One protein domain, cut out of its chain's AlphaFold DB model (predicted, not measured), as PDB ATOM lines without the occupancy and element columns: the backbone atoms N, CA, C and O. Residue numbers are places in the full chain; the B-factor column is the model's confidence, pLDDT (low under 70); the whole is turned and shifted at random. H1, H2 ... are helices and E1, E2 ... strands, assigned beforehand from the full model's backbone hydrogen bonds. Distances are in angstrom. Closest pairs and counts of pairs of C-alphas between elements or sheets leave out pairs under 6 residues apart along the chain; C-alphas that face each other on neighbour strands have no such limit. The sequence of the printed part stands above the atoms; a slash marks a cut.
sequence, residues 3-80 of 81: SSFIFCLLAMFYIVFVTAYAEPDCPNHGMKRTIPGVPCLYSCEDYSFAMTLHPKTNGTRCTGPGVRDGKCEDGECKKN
ATOM      1  N   SER A   3     183.580 227.567 172.379       61.84
ATOM      2  CA  SER A   3     184.764 227.789 171.537       61.84
ATOM      3  C   SER A   3     186.064 227.398 172.252       61.84
ATOM      4  O   SER A   3     186.870 226.652 171.710       61.84
ATOM      5  N   SER A   4     186.211 227.779 173.527       67.75
ATOM      6  CA  SER A   4     187.391 227.473 174.354       67.75
ATOM      7  C   SER A   4     187.677 225.970 174.465       67.75
ATOM      8  O   SER A   4     188.831 225.561 174.469       67.75
ATOM      9  N   PHE A   5     186.630 225.142 174.501       71.81
ATOM     10  CA  PHE A   5     186.764 223.689 174.613       71.81
ATOM     11  C   PHE A   5     187.344 223.062 173.338       71.81
ATOM     12  O   PHE A   5     188.175 222.160 173.407       71.81
ATOM     13  N   ILE A   6     186.949 223.580 172.171       76.69
ATOM     14  CA  ILE A   6     187.444 223.117 170.869       76.69
ATOM     15  C   ILE A   6     188.922 223.493 170.704       76.69
ATOM     16  O   ILE A   6     189.718 222.656 170.286       76.69
ATOM     17  N   PHE A   7     189.312 224.707 171.108       73.81
ATOM     18  CA  PHE A   7     190.718 225.128 171.097       73.81
ATOM     19  C   PHE A   7     191.598 224.261 172.011       73.81
ATOM     20  O   PHE A   7     192.683 223.861 171.597       73.81
ATOM     21  N   CYS A   8     191.123 223.901 173.208       75.94
ATOM     22  CA  CYS A   8     191.863 223.009 174.107       75.94
ATOM     23  C   CYS A   8     192.035 221.592 173.535       75.94
ATOM     24  O   CYS A   8     193.103 221.000 173.680       75.94
ATOM     25  N   LEU A   9     191.013 221.053 172.860       78.81
ATOM     26  CA  LEU A   9     191.100 219.738 172.219       78.81
ATOM     27  C   LEU A   9     192.074 219.744 171.038       78.81
ATOM     28  O   LEU A   9     192.874 218.821 170.916       78.81
ATOM     29  N   LEU A  10     192.055 220.795 170.212       79.75
ATOM     30  CA  LEU A  10     193.010 220.958 169.114       79.75
ATOM     31  C   LEU A  10     194.449 221.084 169.628       79.75
ATOM     32  O   LEU A  10     195.340 220.459 169.065       79.75
ATOM     33  N   ALA A  11     194.675 221.826 170.717       77.81
ATOM     34  CA  ALA A  11     195.996 221.945 171.333       77.81
ATOM     35  C   ALA A  11     196.503 220.597 171.869       77.81
ATOM     36  O   ALA A  11     197.641 220.226 171.604       77.81
ATOM     37  N   MET A  12     195.656 219.826 172.558       75.31
ATOM     38  CA  MET A  12     195.998 218.471 173.013       75.31
ATOM     39  C   MET A  12     196.326 217.544 171.838       75.31
ATOM     40  O   MET A  12     197.337 216.849 171.872       75.31
ATOM     41  N   PHE A  13     195.513 217.566 170.779       73.62
ATOM     42  CA  PHE A  13     195.750 216.757 169.583       73.62
ATOM     43  C   PHE A  13     197.053 217.149 168.886       73.62
ATOM     44  O   PHE A  13     197.802 216.280 168.454       73.62
ATOM     45  N   TYR A  14     197.346 218.448 168.823       70.06
ATOM     46  CA  TYR A  14     198.582 218.966 168.255       70.06
ATOM     47  C   TYR A  14     199.798 218.572 169.094       70.06
ATOM     48  O   TYR A  14     200.785 218.123 168.533       70.06
ATOM     49  N   ILE A  15     199.722 218.663 170.425       67.19
ATOM     50  CA  ILE A  15     200.811 218.243 171.316       67.19
ATOM     51  C   ILE A  15     201.050 216.737 171.190       67.19
ATOM     52  O   ILE A  15     202.193 216.338 171.040       67.19
ATOM     53  N   VAL A  16     200.001 215.908 171.199       61.81
ATOM     54  CA  VAL A  16     200.125 214.447 171.037       61.81
ATOM     55  C   VAL A  16     200.660 214.084 169.656       61.81
ATOM     56  O   VAL A  16     201.494 213.197 169.533       61.81
ATOM     57  N   PHE A  17     200.211 214.771 168.606       59.56
ATOM     58  CA  PHE A  17     200.734 214.569 167.262       59.56
ATOM     59  C   PHE A  17     202.211 214.974 167.198       59.56
ATOM     60  O   PHE A  17     203.050 214.206 166.748       59.56
ATOM     61  N   VAL A  18     202.569 216.143 167.721       57.78
ATOM     62  CA  VAL A  18     203.964 216.573 167.769       57.78
ATOM     63  C   VAL A  18     204.789 215.612 168.614       57.78
ATOM     64  O   VAL A  18     205.839 215.233 168.156       57.78
ATOM     65  N   THR A  19     204.356 215.116 169.768       56.06
ATOM     66  CA  THR A  19     205.182 214.179 170.556       56.06
ATOM     67  C   THR A  19     205.242 212.767 169.974       56.06
ATOM     68  O   THR A  19     206.249 212.088 170.150       56.06
ATOM     69  N   ALA A  20     204.204 212.317 169.263       46.88
ATOM     70  CA  ALA A  20     204.176 211.004 168.618       46.88
ATOM     71  C   ALA A  20     204.922 210.976 167.274       46.88
ATOM     72  O   ALA A  20     205.453 209.935 166.889       46.88
ATOM     73  N   TYR A  21     204.954 212.104 166.560       48.34
ATOM     74  CA  TYR A  21     205.574 212.235 165.239       48.34
ATOM     75  C   TYR A  21     206.801 213.161 165.234       48.34
ATOM     76  O   TYR A  21     207.427 213.312 164.184       48.34
ATOM     77  N   ALA A  22     207.176 213.761 166.373       50.66
ATOM     78  CA  ALA A  22     208.461 214.434 166.545       50.66
ATOM     79  C   ALA A  22     209.530 213.364 166.504       50.66
ATOM     80  O   ALA A  22     209.856 212.666 167.462       50.66
ATOM     81  N   GLU A  23     210.041 213.233 165.302       58.19
ATOM     82  CA  GLU A  23     211.254 212.538 164.998       58.19
ATOM     83  C   GLU A  23     212.346 213.043 165.958       58.19
ATOM     84  O   GLU A  23     212.577 214.251 165.976       58.19
ATOM     85  N   PRO A  24     213.004 212.164 166.737       61.50
ATOM     86  CA  PRO A  24     213.882 212.571 167.828       61.50
ATOM     87  C   PRO A  24     214.891 213.621 167.361       61.50
ATOM     88  O   PRO A  24     215.498 213.482 166.286       61.50
ATOM     89  N   ASP A  25     215.003 214.687 168.152       66.06
ATOM     90  CA  ASP A  25     215.986 215.740 167.945       66.06
ATOM     91  C   ASP A  25     217.397 215.158 167.987       66.06
ATOM     92  O   ASP A  25     217.674 214.128 168.611       66.06
ATOM     93  N   CYS A  26     218.308 215.826 167.292       73.38
ATOM     94  CA  CYS A  26     219.706 215.454 167.347       73.38
ATOM     95  C   CYS A  26     220.259 215.664 168.759       73.38
ATOM     96  O   CYS A  26     220.029 216.731 169.346       73.38
ATOM     97  N   PRO A  27     221.028 214.704 169.304       66.31
ATOM     98  CA  PRO A  27     221.740 214.943 170.549       66.31
ATOM     99  C   PRO A  27     222.633 216.180 170.360       66.31
ATOM    100  O   PRO A  27     223.359 216.276 169.371       66.31
ATOM    101  N   ASN A  28     222.549 217.134 171.291       65.69
ATOM    102  CA  ASN A  28     223.270 218.420 171.286       65.69
ATOM    103  C   ASN A  28     222.745 219.525 170.341       65.69
ATOM    104  O   ASN A  28     223.512 220.415 169.980       65.69
ATOM    105  N   HIS A  29     221.458 219.519 169.965       68.44
ATOM    106  CA  HIS A  29     220.859 220.553 169.091       68.44
ATOM    107  C   HIS A  29     221.527 220.670 167.707       68.44
ATOM    108  O   HIS A  29     221.520 221.734 167.088       68.44
ATOM    109  N   GLY A  30     222.114 219.572 167.225       73.81
ATOM    110  CA  GLY A  30     222.705 219.502 165.893       73.81
ATOM    111  C   GLY A  30     221.671 219.600 164.768       73.81
ATOM    112  O   GLY A  30     220.471 219.395 164.968       73.81
ATOM    113  N   MET A  31     222.139 219.881 163.553       79.94
ATOM    114  CA  MET A  31     221.283 219.923 162.373       79.94
ATOM    115  C   MET A  31     220.922 218.500 161.940       79.94
ATOM    116  O   MET A  31     221.788 217.687 161.608       79.94
ATOM    117  N   LYS A  32     219.621 218.205 161.912       84.75
ATOM    118  CA  LYS A  32     219.091 216.937 161.409       84.75
ATOM    119  C   LYS A  32     219.022 216.948 159.887       84.75
ATOM    120  O   LYS A  32     218.436 217.850 159.288       84.75
ATOM    121  N   ARG A  33     219.559 215.908 159.253       81.69
ATOM    122  CA  ARG A  33     219.415 215.665 157.813       81.69
ATOM    123  C   ARG A  33     218.858 214.267 157.578       81.69
ATOM    124  O   ARG A  33     219.267 213.294 158.209       81.69
ATOM    125  N   THR A  34     217.925 214.172 156.642       82.38
ATOM    126  CA  THR A  34     217.476 212.896 156.091       82.38
ATOM    127  C   THR A  34     218.487 212.400 155.068       82.38
ATOM    128  O   THR A  34     219.016 213.178 154.274       82.38
ATOM    129  N   ILE A  35     218.761 211.097 155.088       81.50
ATOM    130  CA  ILE A  35     219.757 210.491 154.209       81.50
ATOM    131  C   ILE A  35     219.018 209.777 153.068       81.50
ATOM    132  O   ILE A  35     218.210 208.876 153.325       81.50
ATOM    133  N   PRO A  36     219.253 210.156 151.803       74.50
ATOM    134  CA  PRO A  36     218.636 209.473 150.673       74.50
ATOM    135  C   PRO A  36     219.095 208.006 150.622       74.50
ATOM    136  O   PRO A  36     220.278 207.712 150.755       74.50
ATOM    137  N   GLY A  37     218.150 207.078 150.448       77.19
ATOM    138  CA  GLY A  37     218.411 205.633 150.375       77.19
ATOM    139  C   GLY A  37     218.354 204.880 151.712       77.19
ATOM    140  O   GLY A  37     218.091 203.682 151.700       77.19
ATOM    141  N   VAL A  38     218.492 205.559 152.859       85.38
ATOM    142  CA  VAL A  38     218.342 204.949 154.200       85.38
ATOM    143  C   VAL A  38     217.295 205.703 155.037       85.38
ATOM    144  O   VAL A  38     217.631 206.448 155.953       85.38
ATOM    145  N   PRO A  39     215.990 205.517 154.750       83.69
ATOM    146  CA  PRO A  39     214.905 206.322 155.330       83.69
ATOM    147  C   PRO A  39     214.691 206.122 156.839       83.69
ATOM    148  O   PRO A  39     213.999 206.926 157.466       83.69
ATOM    149  N   CYS A  40     215.265 205.065 157.415       87.75
ATOM    150  CA  CYS A  40     215.184 204.745 158.841       87.75
ATOM    151  C   CYS A  40     216.366 205.256 159.660       87.75
ATOM    152  O   CYS A  40     216.386 205.078 160.875       87.75
ATOM    153  N   LEU A  41     217.310 205.936 159.011       87.88
ATOM    154  CA  LEU A  41     218.409 206.631 159.654       87.88
ATOM    155  C   LEU A  41     218.293 208.127 159.365       87.88
ATOM    156  O   LEU A  41     217.797 208.559 158.321       87.88
ATOM    157  N   TYR A  42     218.767 208.929 160.302       86.56
ATOM    158  CA  TYR A  42     219.007 210.348 160.093       86.56
ATOM    159  C   TYR A  42     220.415 210.680 160.563       86.56
ATOM    160  O   TYR A  42     220.944 210.043 161.475       86.56
ATOM    161  N   SER A  43     221.033 211.664 159.922       87.38
ATOM    162  CA  SER A  43     222.324 212.174 160.362       87.38
ATOM    163  C   SER A  43     222.130 213.436 161.185       87.38
ATOM    164  O   SER A  43     221.327 214.306 160.838       87.38
ATOM    165  N   CYS A  44     222.904 213.528 162.253       88.00
ATOM    166  CA  CYS A  44     223.030 214.690 163.104       88.00
ATOM    167  C   CYS A  44     224.410 215.288 162.917       88.00
ATOM    168  O   CYS A  44     225.410 214.622 163.182       88.00
ATOM    169  N   GLU A  45     224.439 216.526 162.449       84.50
ATOM    170  CA  GLU A  45     225.645 217.332 162.330       84.50
ATOM    171  C   GLU A  45     225.729 218.262 163.541       84.50
ATOM    172  O   GLU A  45     224.825 219.068 163.769       84.50
ATOM    173  N   ASP A  46     226.770 218.112 164.355       80.94
ATOM    174  CA  ASP A  46     227.006 218.991 165.501       80.94
ATOM    175  C   ASP A  46     227.785 220.263 165.109       80.94
ATOM    176  O   ASP A  46     228.230 220.432 163.973       80.94
ATOM    177  N   TYR A  47     227.975 221.178 166.066       76.06
ATOM    178  CA  TYR A  47     228.748 222.414 165.858       76.06
ATOM    179  C   TYR A  47     230.228 222.177 165.519       76.06
ATOM    180  O   TYR A  47     230.902 223.096 165.058       76.06
ATOM    181  N   SER A  48     230.733 220.963 165.744       79.62
ATOM    182  CA  SER A  48     232.092 220.552 165.387       79.62
ATOM    183  C   SER A  48     232.155 219.943 163.981       79.62
ATOM    184  O   SER A  48     233.206 219.432 163.595       79.62
ATOM    185  N   PHE A  49     231.050 219.985 163.222       76.88
ATOM    186  CA  PHE A  49     230.864 219.315 161.932       76.88
ATOM    187  C   PHE A  49     231.016 217.787 162.005       76.88
ATOM    188  O   PHE A  49     231.191 217.119 160.982       76.88
ATOM    189  N   ALA A  50     230.945 217.203 163.203       81.31
ATOM    190  CA  ALA A  50     230.932 215.763 163.360       81.31
ATOM    191  C   ALA A  50     229.545 215.242 162.981       81.31
ATOM    192  O   ALA A  50     228.513 215.705 163.474       81.31
ATOM    193  N   MET A  51     229.531 214.255 162.087       84.62
ATOM    194  CA  MET A  51     228.305 213.645 161.598       84.62
ATOM    195  C   MET A  51     228.082 212.313 162.310       84.62
ATOM    196  O   MET A  51     228.902 211.401 162.220       84.62
ATOM    197  N   THR A  52     226.964 212.197 163.018       86.94
ATOM    198  CA  THR A  52     226.565 210.968 163.713       86.94
ATOM    199  C   THR A  52     225.266 210.436 163.128       86.94
ATOM    200  O   THR A  52     224.350 211.203 162.837       86.94
ATOM    201  N   LEU A  53     225.186 209.122 162.916       87.88
ATOM    202  CA  LEU A  53     223.969 208.468 162.442       87.88
ATOM    203  C   LEU A  53     223.141 207.981 163.622       87.88
ATOM    204  O   LEU A  53     223.671 207.349 164.533       87.88
ATOM    205  N   HIS A  54     221.838 208.233 163.557       86.62
ATOM    206  CA  HIS A  54     220.883 207.813 164.574       86.62
ATOM    207  C   HIS A  54     219.697 207.087 163.931       86.62
ATOM    208  O   HIS A  54     219.220 207.507 162.868       86.62
ATOM    209  N   PRO A  55     219.210 205.997 164.546       86.25
ATOM    210  CA  PRO A  55     218.007 205.310 164.096       86.25
ATOM    211  C   PRO A  55     216.763 206.157 164.374       86.25
ATOM    212  O   PRO A  55     216.599 206.714 165.460       86.25
ATOM    213  N   LYS A  56     215.857 206.238 163.395       85.25
ATOM    214  CA  LYS A  56     214.510 206.775 163.607       85.25
ATOM    215  C   LYS A  56     213.728 205.882 164.568       85.25
ATOM    216  O   LYS A  56     214.001 204.690 164.696       85.25
ATOM    217  N   THR A  57     212.700 206.457 165.187       84.25
ATOM    218  CA  THR A  57     211.787 205.738 166.076       84.25
ATOM    219  C   THR A  57     211.183 204.519 165.379       84.25
ATOM    220  O   THR A  57     210.700 204.613 164.244       84.25
ATOM    221  N   ASN A  58     211.171 203.379 166.071       85.19
ATOM    222  CA  ASN A  58     210.519 202.169 165.582       85.19
ATOM    223  C   ASN A  58     209.039 202.433 165.255       85.19
ATOM    224  O   ASN A  58     208.346 203.160 165.965       85.19
ATOM    225  N   GLY A  59     208.556 201.859 164.155       83.44
ATOM    226  CA  GLY A  59     207.207 202.083 163.637       83.44
ATOM    227  C   GLY A  59     207.066 203.299 162.712       83.44
ATOM    228  O   GLY A  59     206.031 203.421 162.051       83.44
ATOM    229  N   THR A  60     208.091 204.156 162.595       85.62
ATOM    230  CA  THR A  60     208.098 205.261 161.619       85.62
ATOM    231  C   THR A  60     207.939 204.706 160.207       85.62
ATOM    232  O   THR A  60     208.623 203.755 159.832       85.62
ATOM    233  N   ARG A  61     207.044 205.285 159.402       85.00
ATOM    234  CA  ARG A  61     206.848 204.844 158.017       85.00
ATOM    235  C   ARG A  61     208.105 205.119 157.192       85.00
ATOM    236  O   ARG A  61     208.595 206.246 157.173       85.00
ATOM    237  N   CYS A  62     208.579 204.112 156.471       85.88
ATOM    238  CA  CYS A  62     209.690 204.240 155.536       85.88
ATOM    239  C   CYS A  62     209.222 203.983 154.102       85.88
ATOM    240  O   CYS A  62     208.441 203.069 153.841       85.88
ATOM    241  N   THR A  63     209.669 204.841 153.188       83.81
ATOM    242  CA  THR A  63     209.391 204.783 151.748       83.81
ATOM    243  C   THR A  63     210.475 205.575 151.014       83.81
ATOM    244  O   THR A  63     211.027 206.523 151.583       83.81
ATOM    245  N   GLY A  64     210.828 205.200 149.784       76.69
ATOM    246  CA  GLY A  64     211.823 205.943 149.012       76.69
ATOM    247  C   GLY A  64     212.324 205.231 147.754       76.69
ATOM    248  O   GLY A  64     211.945 204.094 147.479       76.69
ATOM    249  N   PRO A  65     213.200 205.884 146.972       67.88
ATOM    250  CA  PRO A  65     213.773 205.301 145.764       67.88
ATOM    251  C   PRO A  65     214.563 204.030 146.102       67.88
ATOM    252  O   PRO A  65     215.522 204.083 146.868       67.88
ATOM    253  N   GLY A  66     214.147 202.883 145.561       74.00
ATOM    254  CA  GLY A  66     214.771 201.584 145.845       74.00
ATOM    255  C   GLY A  66     214.398 200.961 147.198       74.00
ATOM    256  O   GLY A  66     214.835 199.848 147.481       74.00
ATOM    257  N   VAL A  67     213.559 201.619 148.007       77.69
ATOM    258  CA  VAL A  67     213.115 201.126 149.319       77.69
ATOM    259  C   VAL A  67     211.613 200.863 149.284       77.69
ATOM    260  O   VAL A  67     210.820 201.737 148.941       77.69
ATOM    261  N   ARG A  68     211.208 199.637 149.626       76.31
ATOM    262  CA  ARG A  68     209.790 199.246 149.666       76.31
ATOM    263  C   ARG A  68     209.077 199.942 150.825       76.31
ATOM    264  O   ARG A  68     209.685 200.164 151.866       76.31
ATOM    265  N   ASP A  69     207.785 200.223 150.655       85.38
ATOM    266  CA  ASP A  69     206.955 200.729 151.749       85.38
ATOM    267  C   ASP A  69     206.988 199.773 152.949       85.38
ATOM    268  O   ASP A  69     206.786 198.560 152.824       85.38
ATOM    269  N   GLY A  70     207.228 200.342 154.123       89.62
ATOM    270  CA  GLY A  70     207.393 199.580 155.344       89.62
ATOM    271  C   GLY A  70     207.395 200.450 156.591       89.62
ATOM    272  O   GLY A  70     206.957 201.607 156.582       89.62
ATOM    273  N   LYS A  71     207.910 199.878 157.674       90.62
ATOM    274  CA  LYS A  71     208.157 200.565 158.940       90.62
ATOM    275  C   LYS A  71     209.610 200.390 159.348       90.62
ATOM    276  O   LYS A  71     210.221 199.362 159.068       90.62
ATOM    277  N   CYS A  72     210.142 201.397 160.022       87.81
ATOM    278  CA  CYS A  72     211.455 201.315 160.627       87.81
ATOM    279  C   CYS A  72     211.423 200.385 161.832       87.81
ATOM    280  O   CYS A  72     210.595 200.564 162.723       87.81
ATOM    281  N   GLU A  73     212.334 199.425 161.857       89.06
ATOM    282  CA  GLU A  73     212.644 198.613 163.025       89.06
ATOM    283  C   GLU A  73     214.153 198.470 163.131       89.06
ATOM    284  O   GLU A  73     214.799 198.041 162.177       89.06
ATOM    285  N   ASP A  74     214.707 198.857 164.279       85.69
ATOM    286  CA  ASP A  74     216.139 198.752 164.577       85.69
ATOM    287  C   ASP A  74     217.028 199.474 163.544       85.69
ATOM    288  O   ASP A  74     218.144 199.061 163.245       85.69
ATOM    289  N   GLY A  75     216.524 200.579 162.979       83.75
ATOM    290  CA  GLY A  75     217.222 201.365 161.957       83.75
ATOM    291  C   GLY A  75     217.088 200.829 160.528       83.75
ATOM    292  O   GLY A  75     217.570 201.477 159.598       83.75
ATOM    293  N   GLU A  76     216.375 199.720 160.316       86.50
ATOM    294  CA  GLU A  76     216.114 199.151 158.993       86.50
ATOM    295  C   GLU A  76     214.657 199.319 158.563       86.50
ATOM    296  O   GLU A  76     213.729 199.262 159.368       86.50
ATOM    297  N   CYS A  77     214.437 199.505 157.260       87.38
ATOM    298  CA  CYS A  77     213.092 199.559 156.701       87.38
ATOM    299  C   CYS A  77     212.572 198.141 156.452       87.38
ATOM    300  O   CYS A  77     212.896 197.520 155.436       87.38
ATOM    301  N   LYS A  78     211.750 197.627 157.370       87.69
ATOM    302  CA  LYS A  78     211.111 196.319 157.223       87.69
ATOM    303  C   LYS A  78     209.764 196.460 156.534       87.69
ATOM    304  O   LYS A  78     208.950 197.323 156.869       87.69
ATOM    305  N   LYS A  79     209.504 195.573 155.572       80.50
ATOM    306  CA  LYS A  79     208.194 195.478 154.927       80.50
ATOM    307  C   LYS A  79     207.154 195.138 155.999       80.50
ATOM    308  O   LYS A  79     207.322 194.155 156.717       80.50
ATOM    309  N   ASN A  80     206.087 195.927 156.084       66.06
ATOM    310  CA  ASN A  80     204.953 195.551 156.923       66.06
ATOM    311  C   ASN A  80     204.321 194.283 156.306       66.06
ATOM    312  O   ASN A  80     204.070 194.301 155.094       66.06
TER     313      ASN A  80
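What this domain is: This is residues 3 to 80 of the 81 residues of the protein "Putative salivary secreted protein" of Ixodes ricinus (UniProt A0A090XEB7). What is the shape? Two small three-stranded sheets lie end to end, and one long helix, H1, sticks out from their side with residues 3 to 19 standing free. What builds it? 78 residues are printed, with one named helix followed by six named strands, mixed in class; E1 E2 E3 and E4 E5 E6, in those orders, are antiparallel meanders, each strand the neighbour of the one before. How large is it? It is loose, with a radius of gyration of the C-alphas of 15.7 A, and flat, spanning 46 by 37 by 19 A.

How they stand to each other: How do the strands pair? E5, residues 67 to 73, forms hairpins with E4, residues 61 to 64, at 148 degrees, and E6, residues 76 to 79, at 116 degrees; within hydrogen-bond range are N 62 and O 70, 3.0 A, and N 71 and O 78, 2.9 A. E2, residues 41 to 45, forms hairpins with E1, residues 31 to 34, and E3, residues 51 to 55; N 33 and O 43, 2.9 A, and N 44 and O 52, 2.8 A, are within range. Where is the helix? H1, residues 3 to 21, is on neither sheet; its O i to N i+4 pairs are all within hydrogen-bond range.

Where its parts are: How long are the longer elements? From first to last C-alpha H1 measures 26.7 A, E5 13.9 A and E3 13.5 A. Where are anchors? C-alpha 3 begins H1 at (184.764, 227.789, 171.537), and C-alpha 79 ends E6 at (208.194, 195.478, 154.927).

The domain as a whole: Is anything cut? The printed part has no cut, and no link is long. Where is confidence low? Residues 3 to 4, 15 to 25, 27 to 29, 65 and 80 have pLDDT under 70.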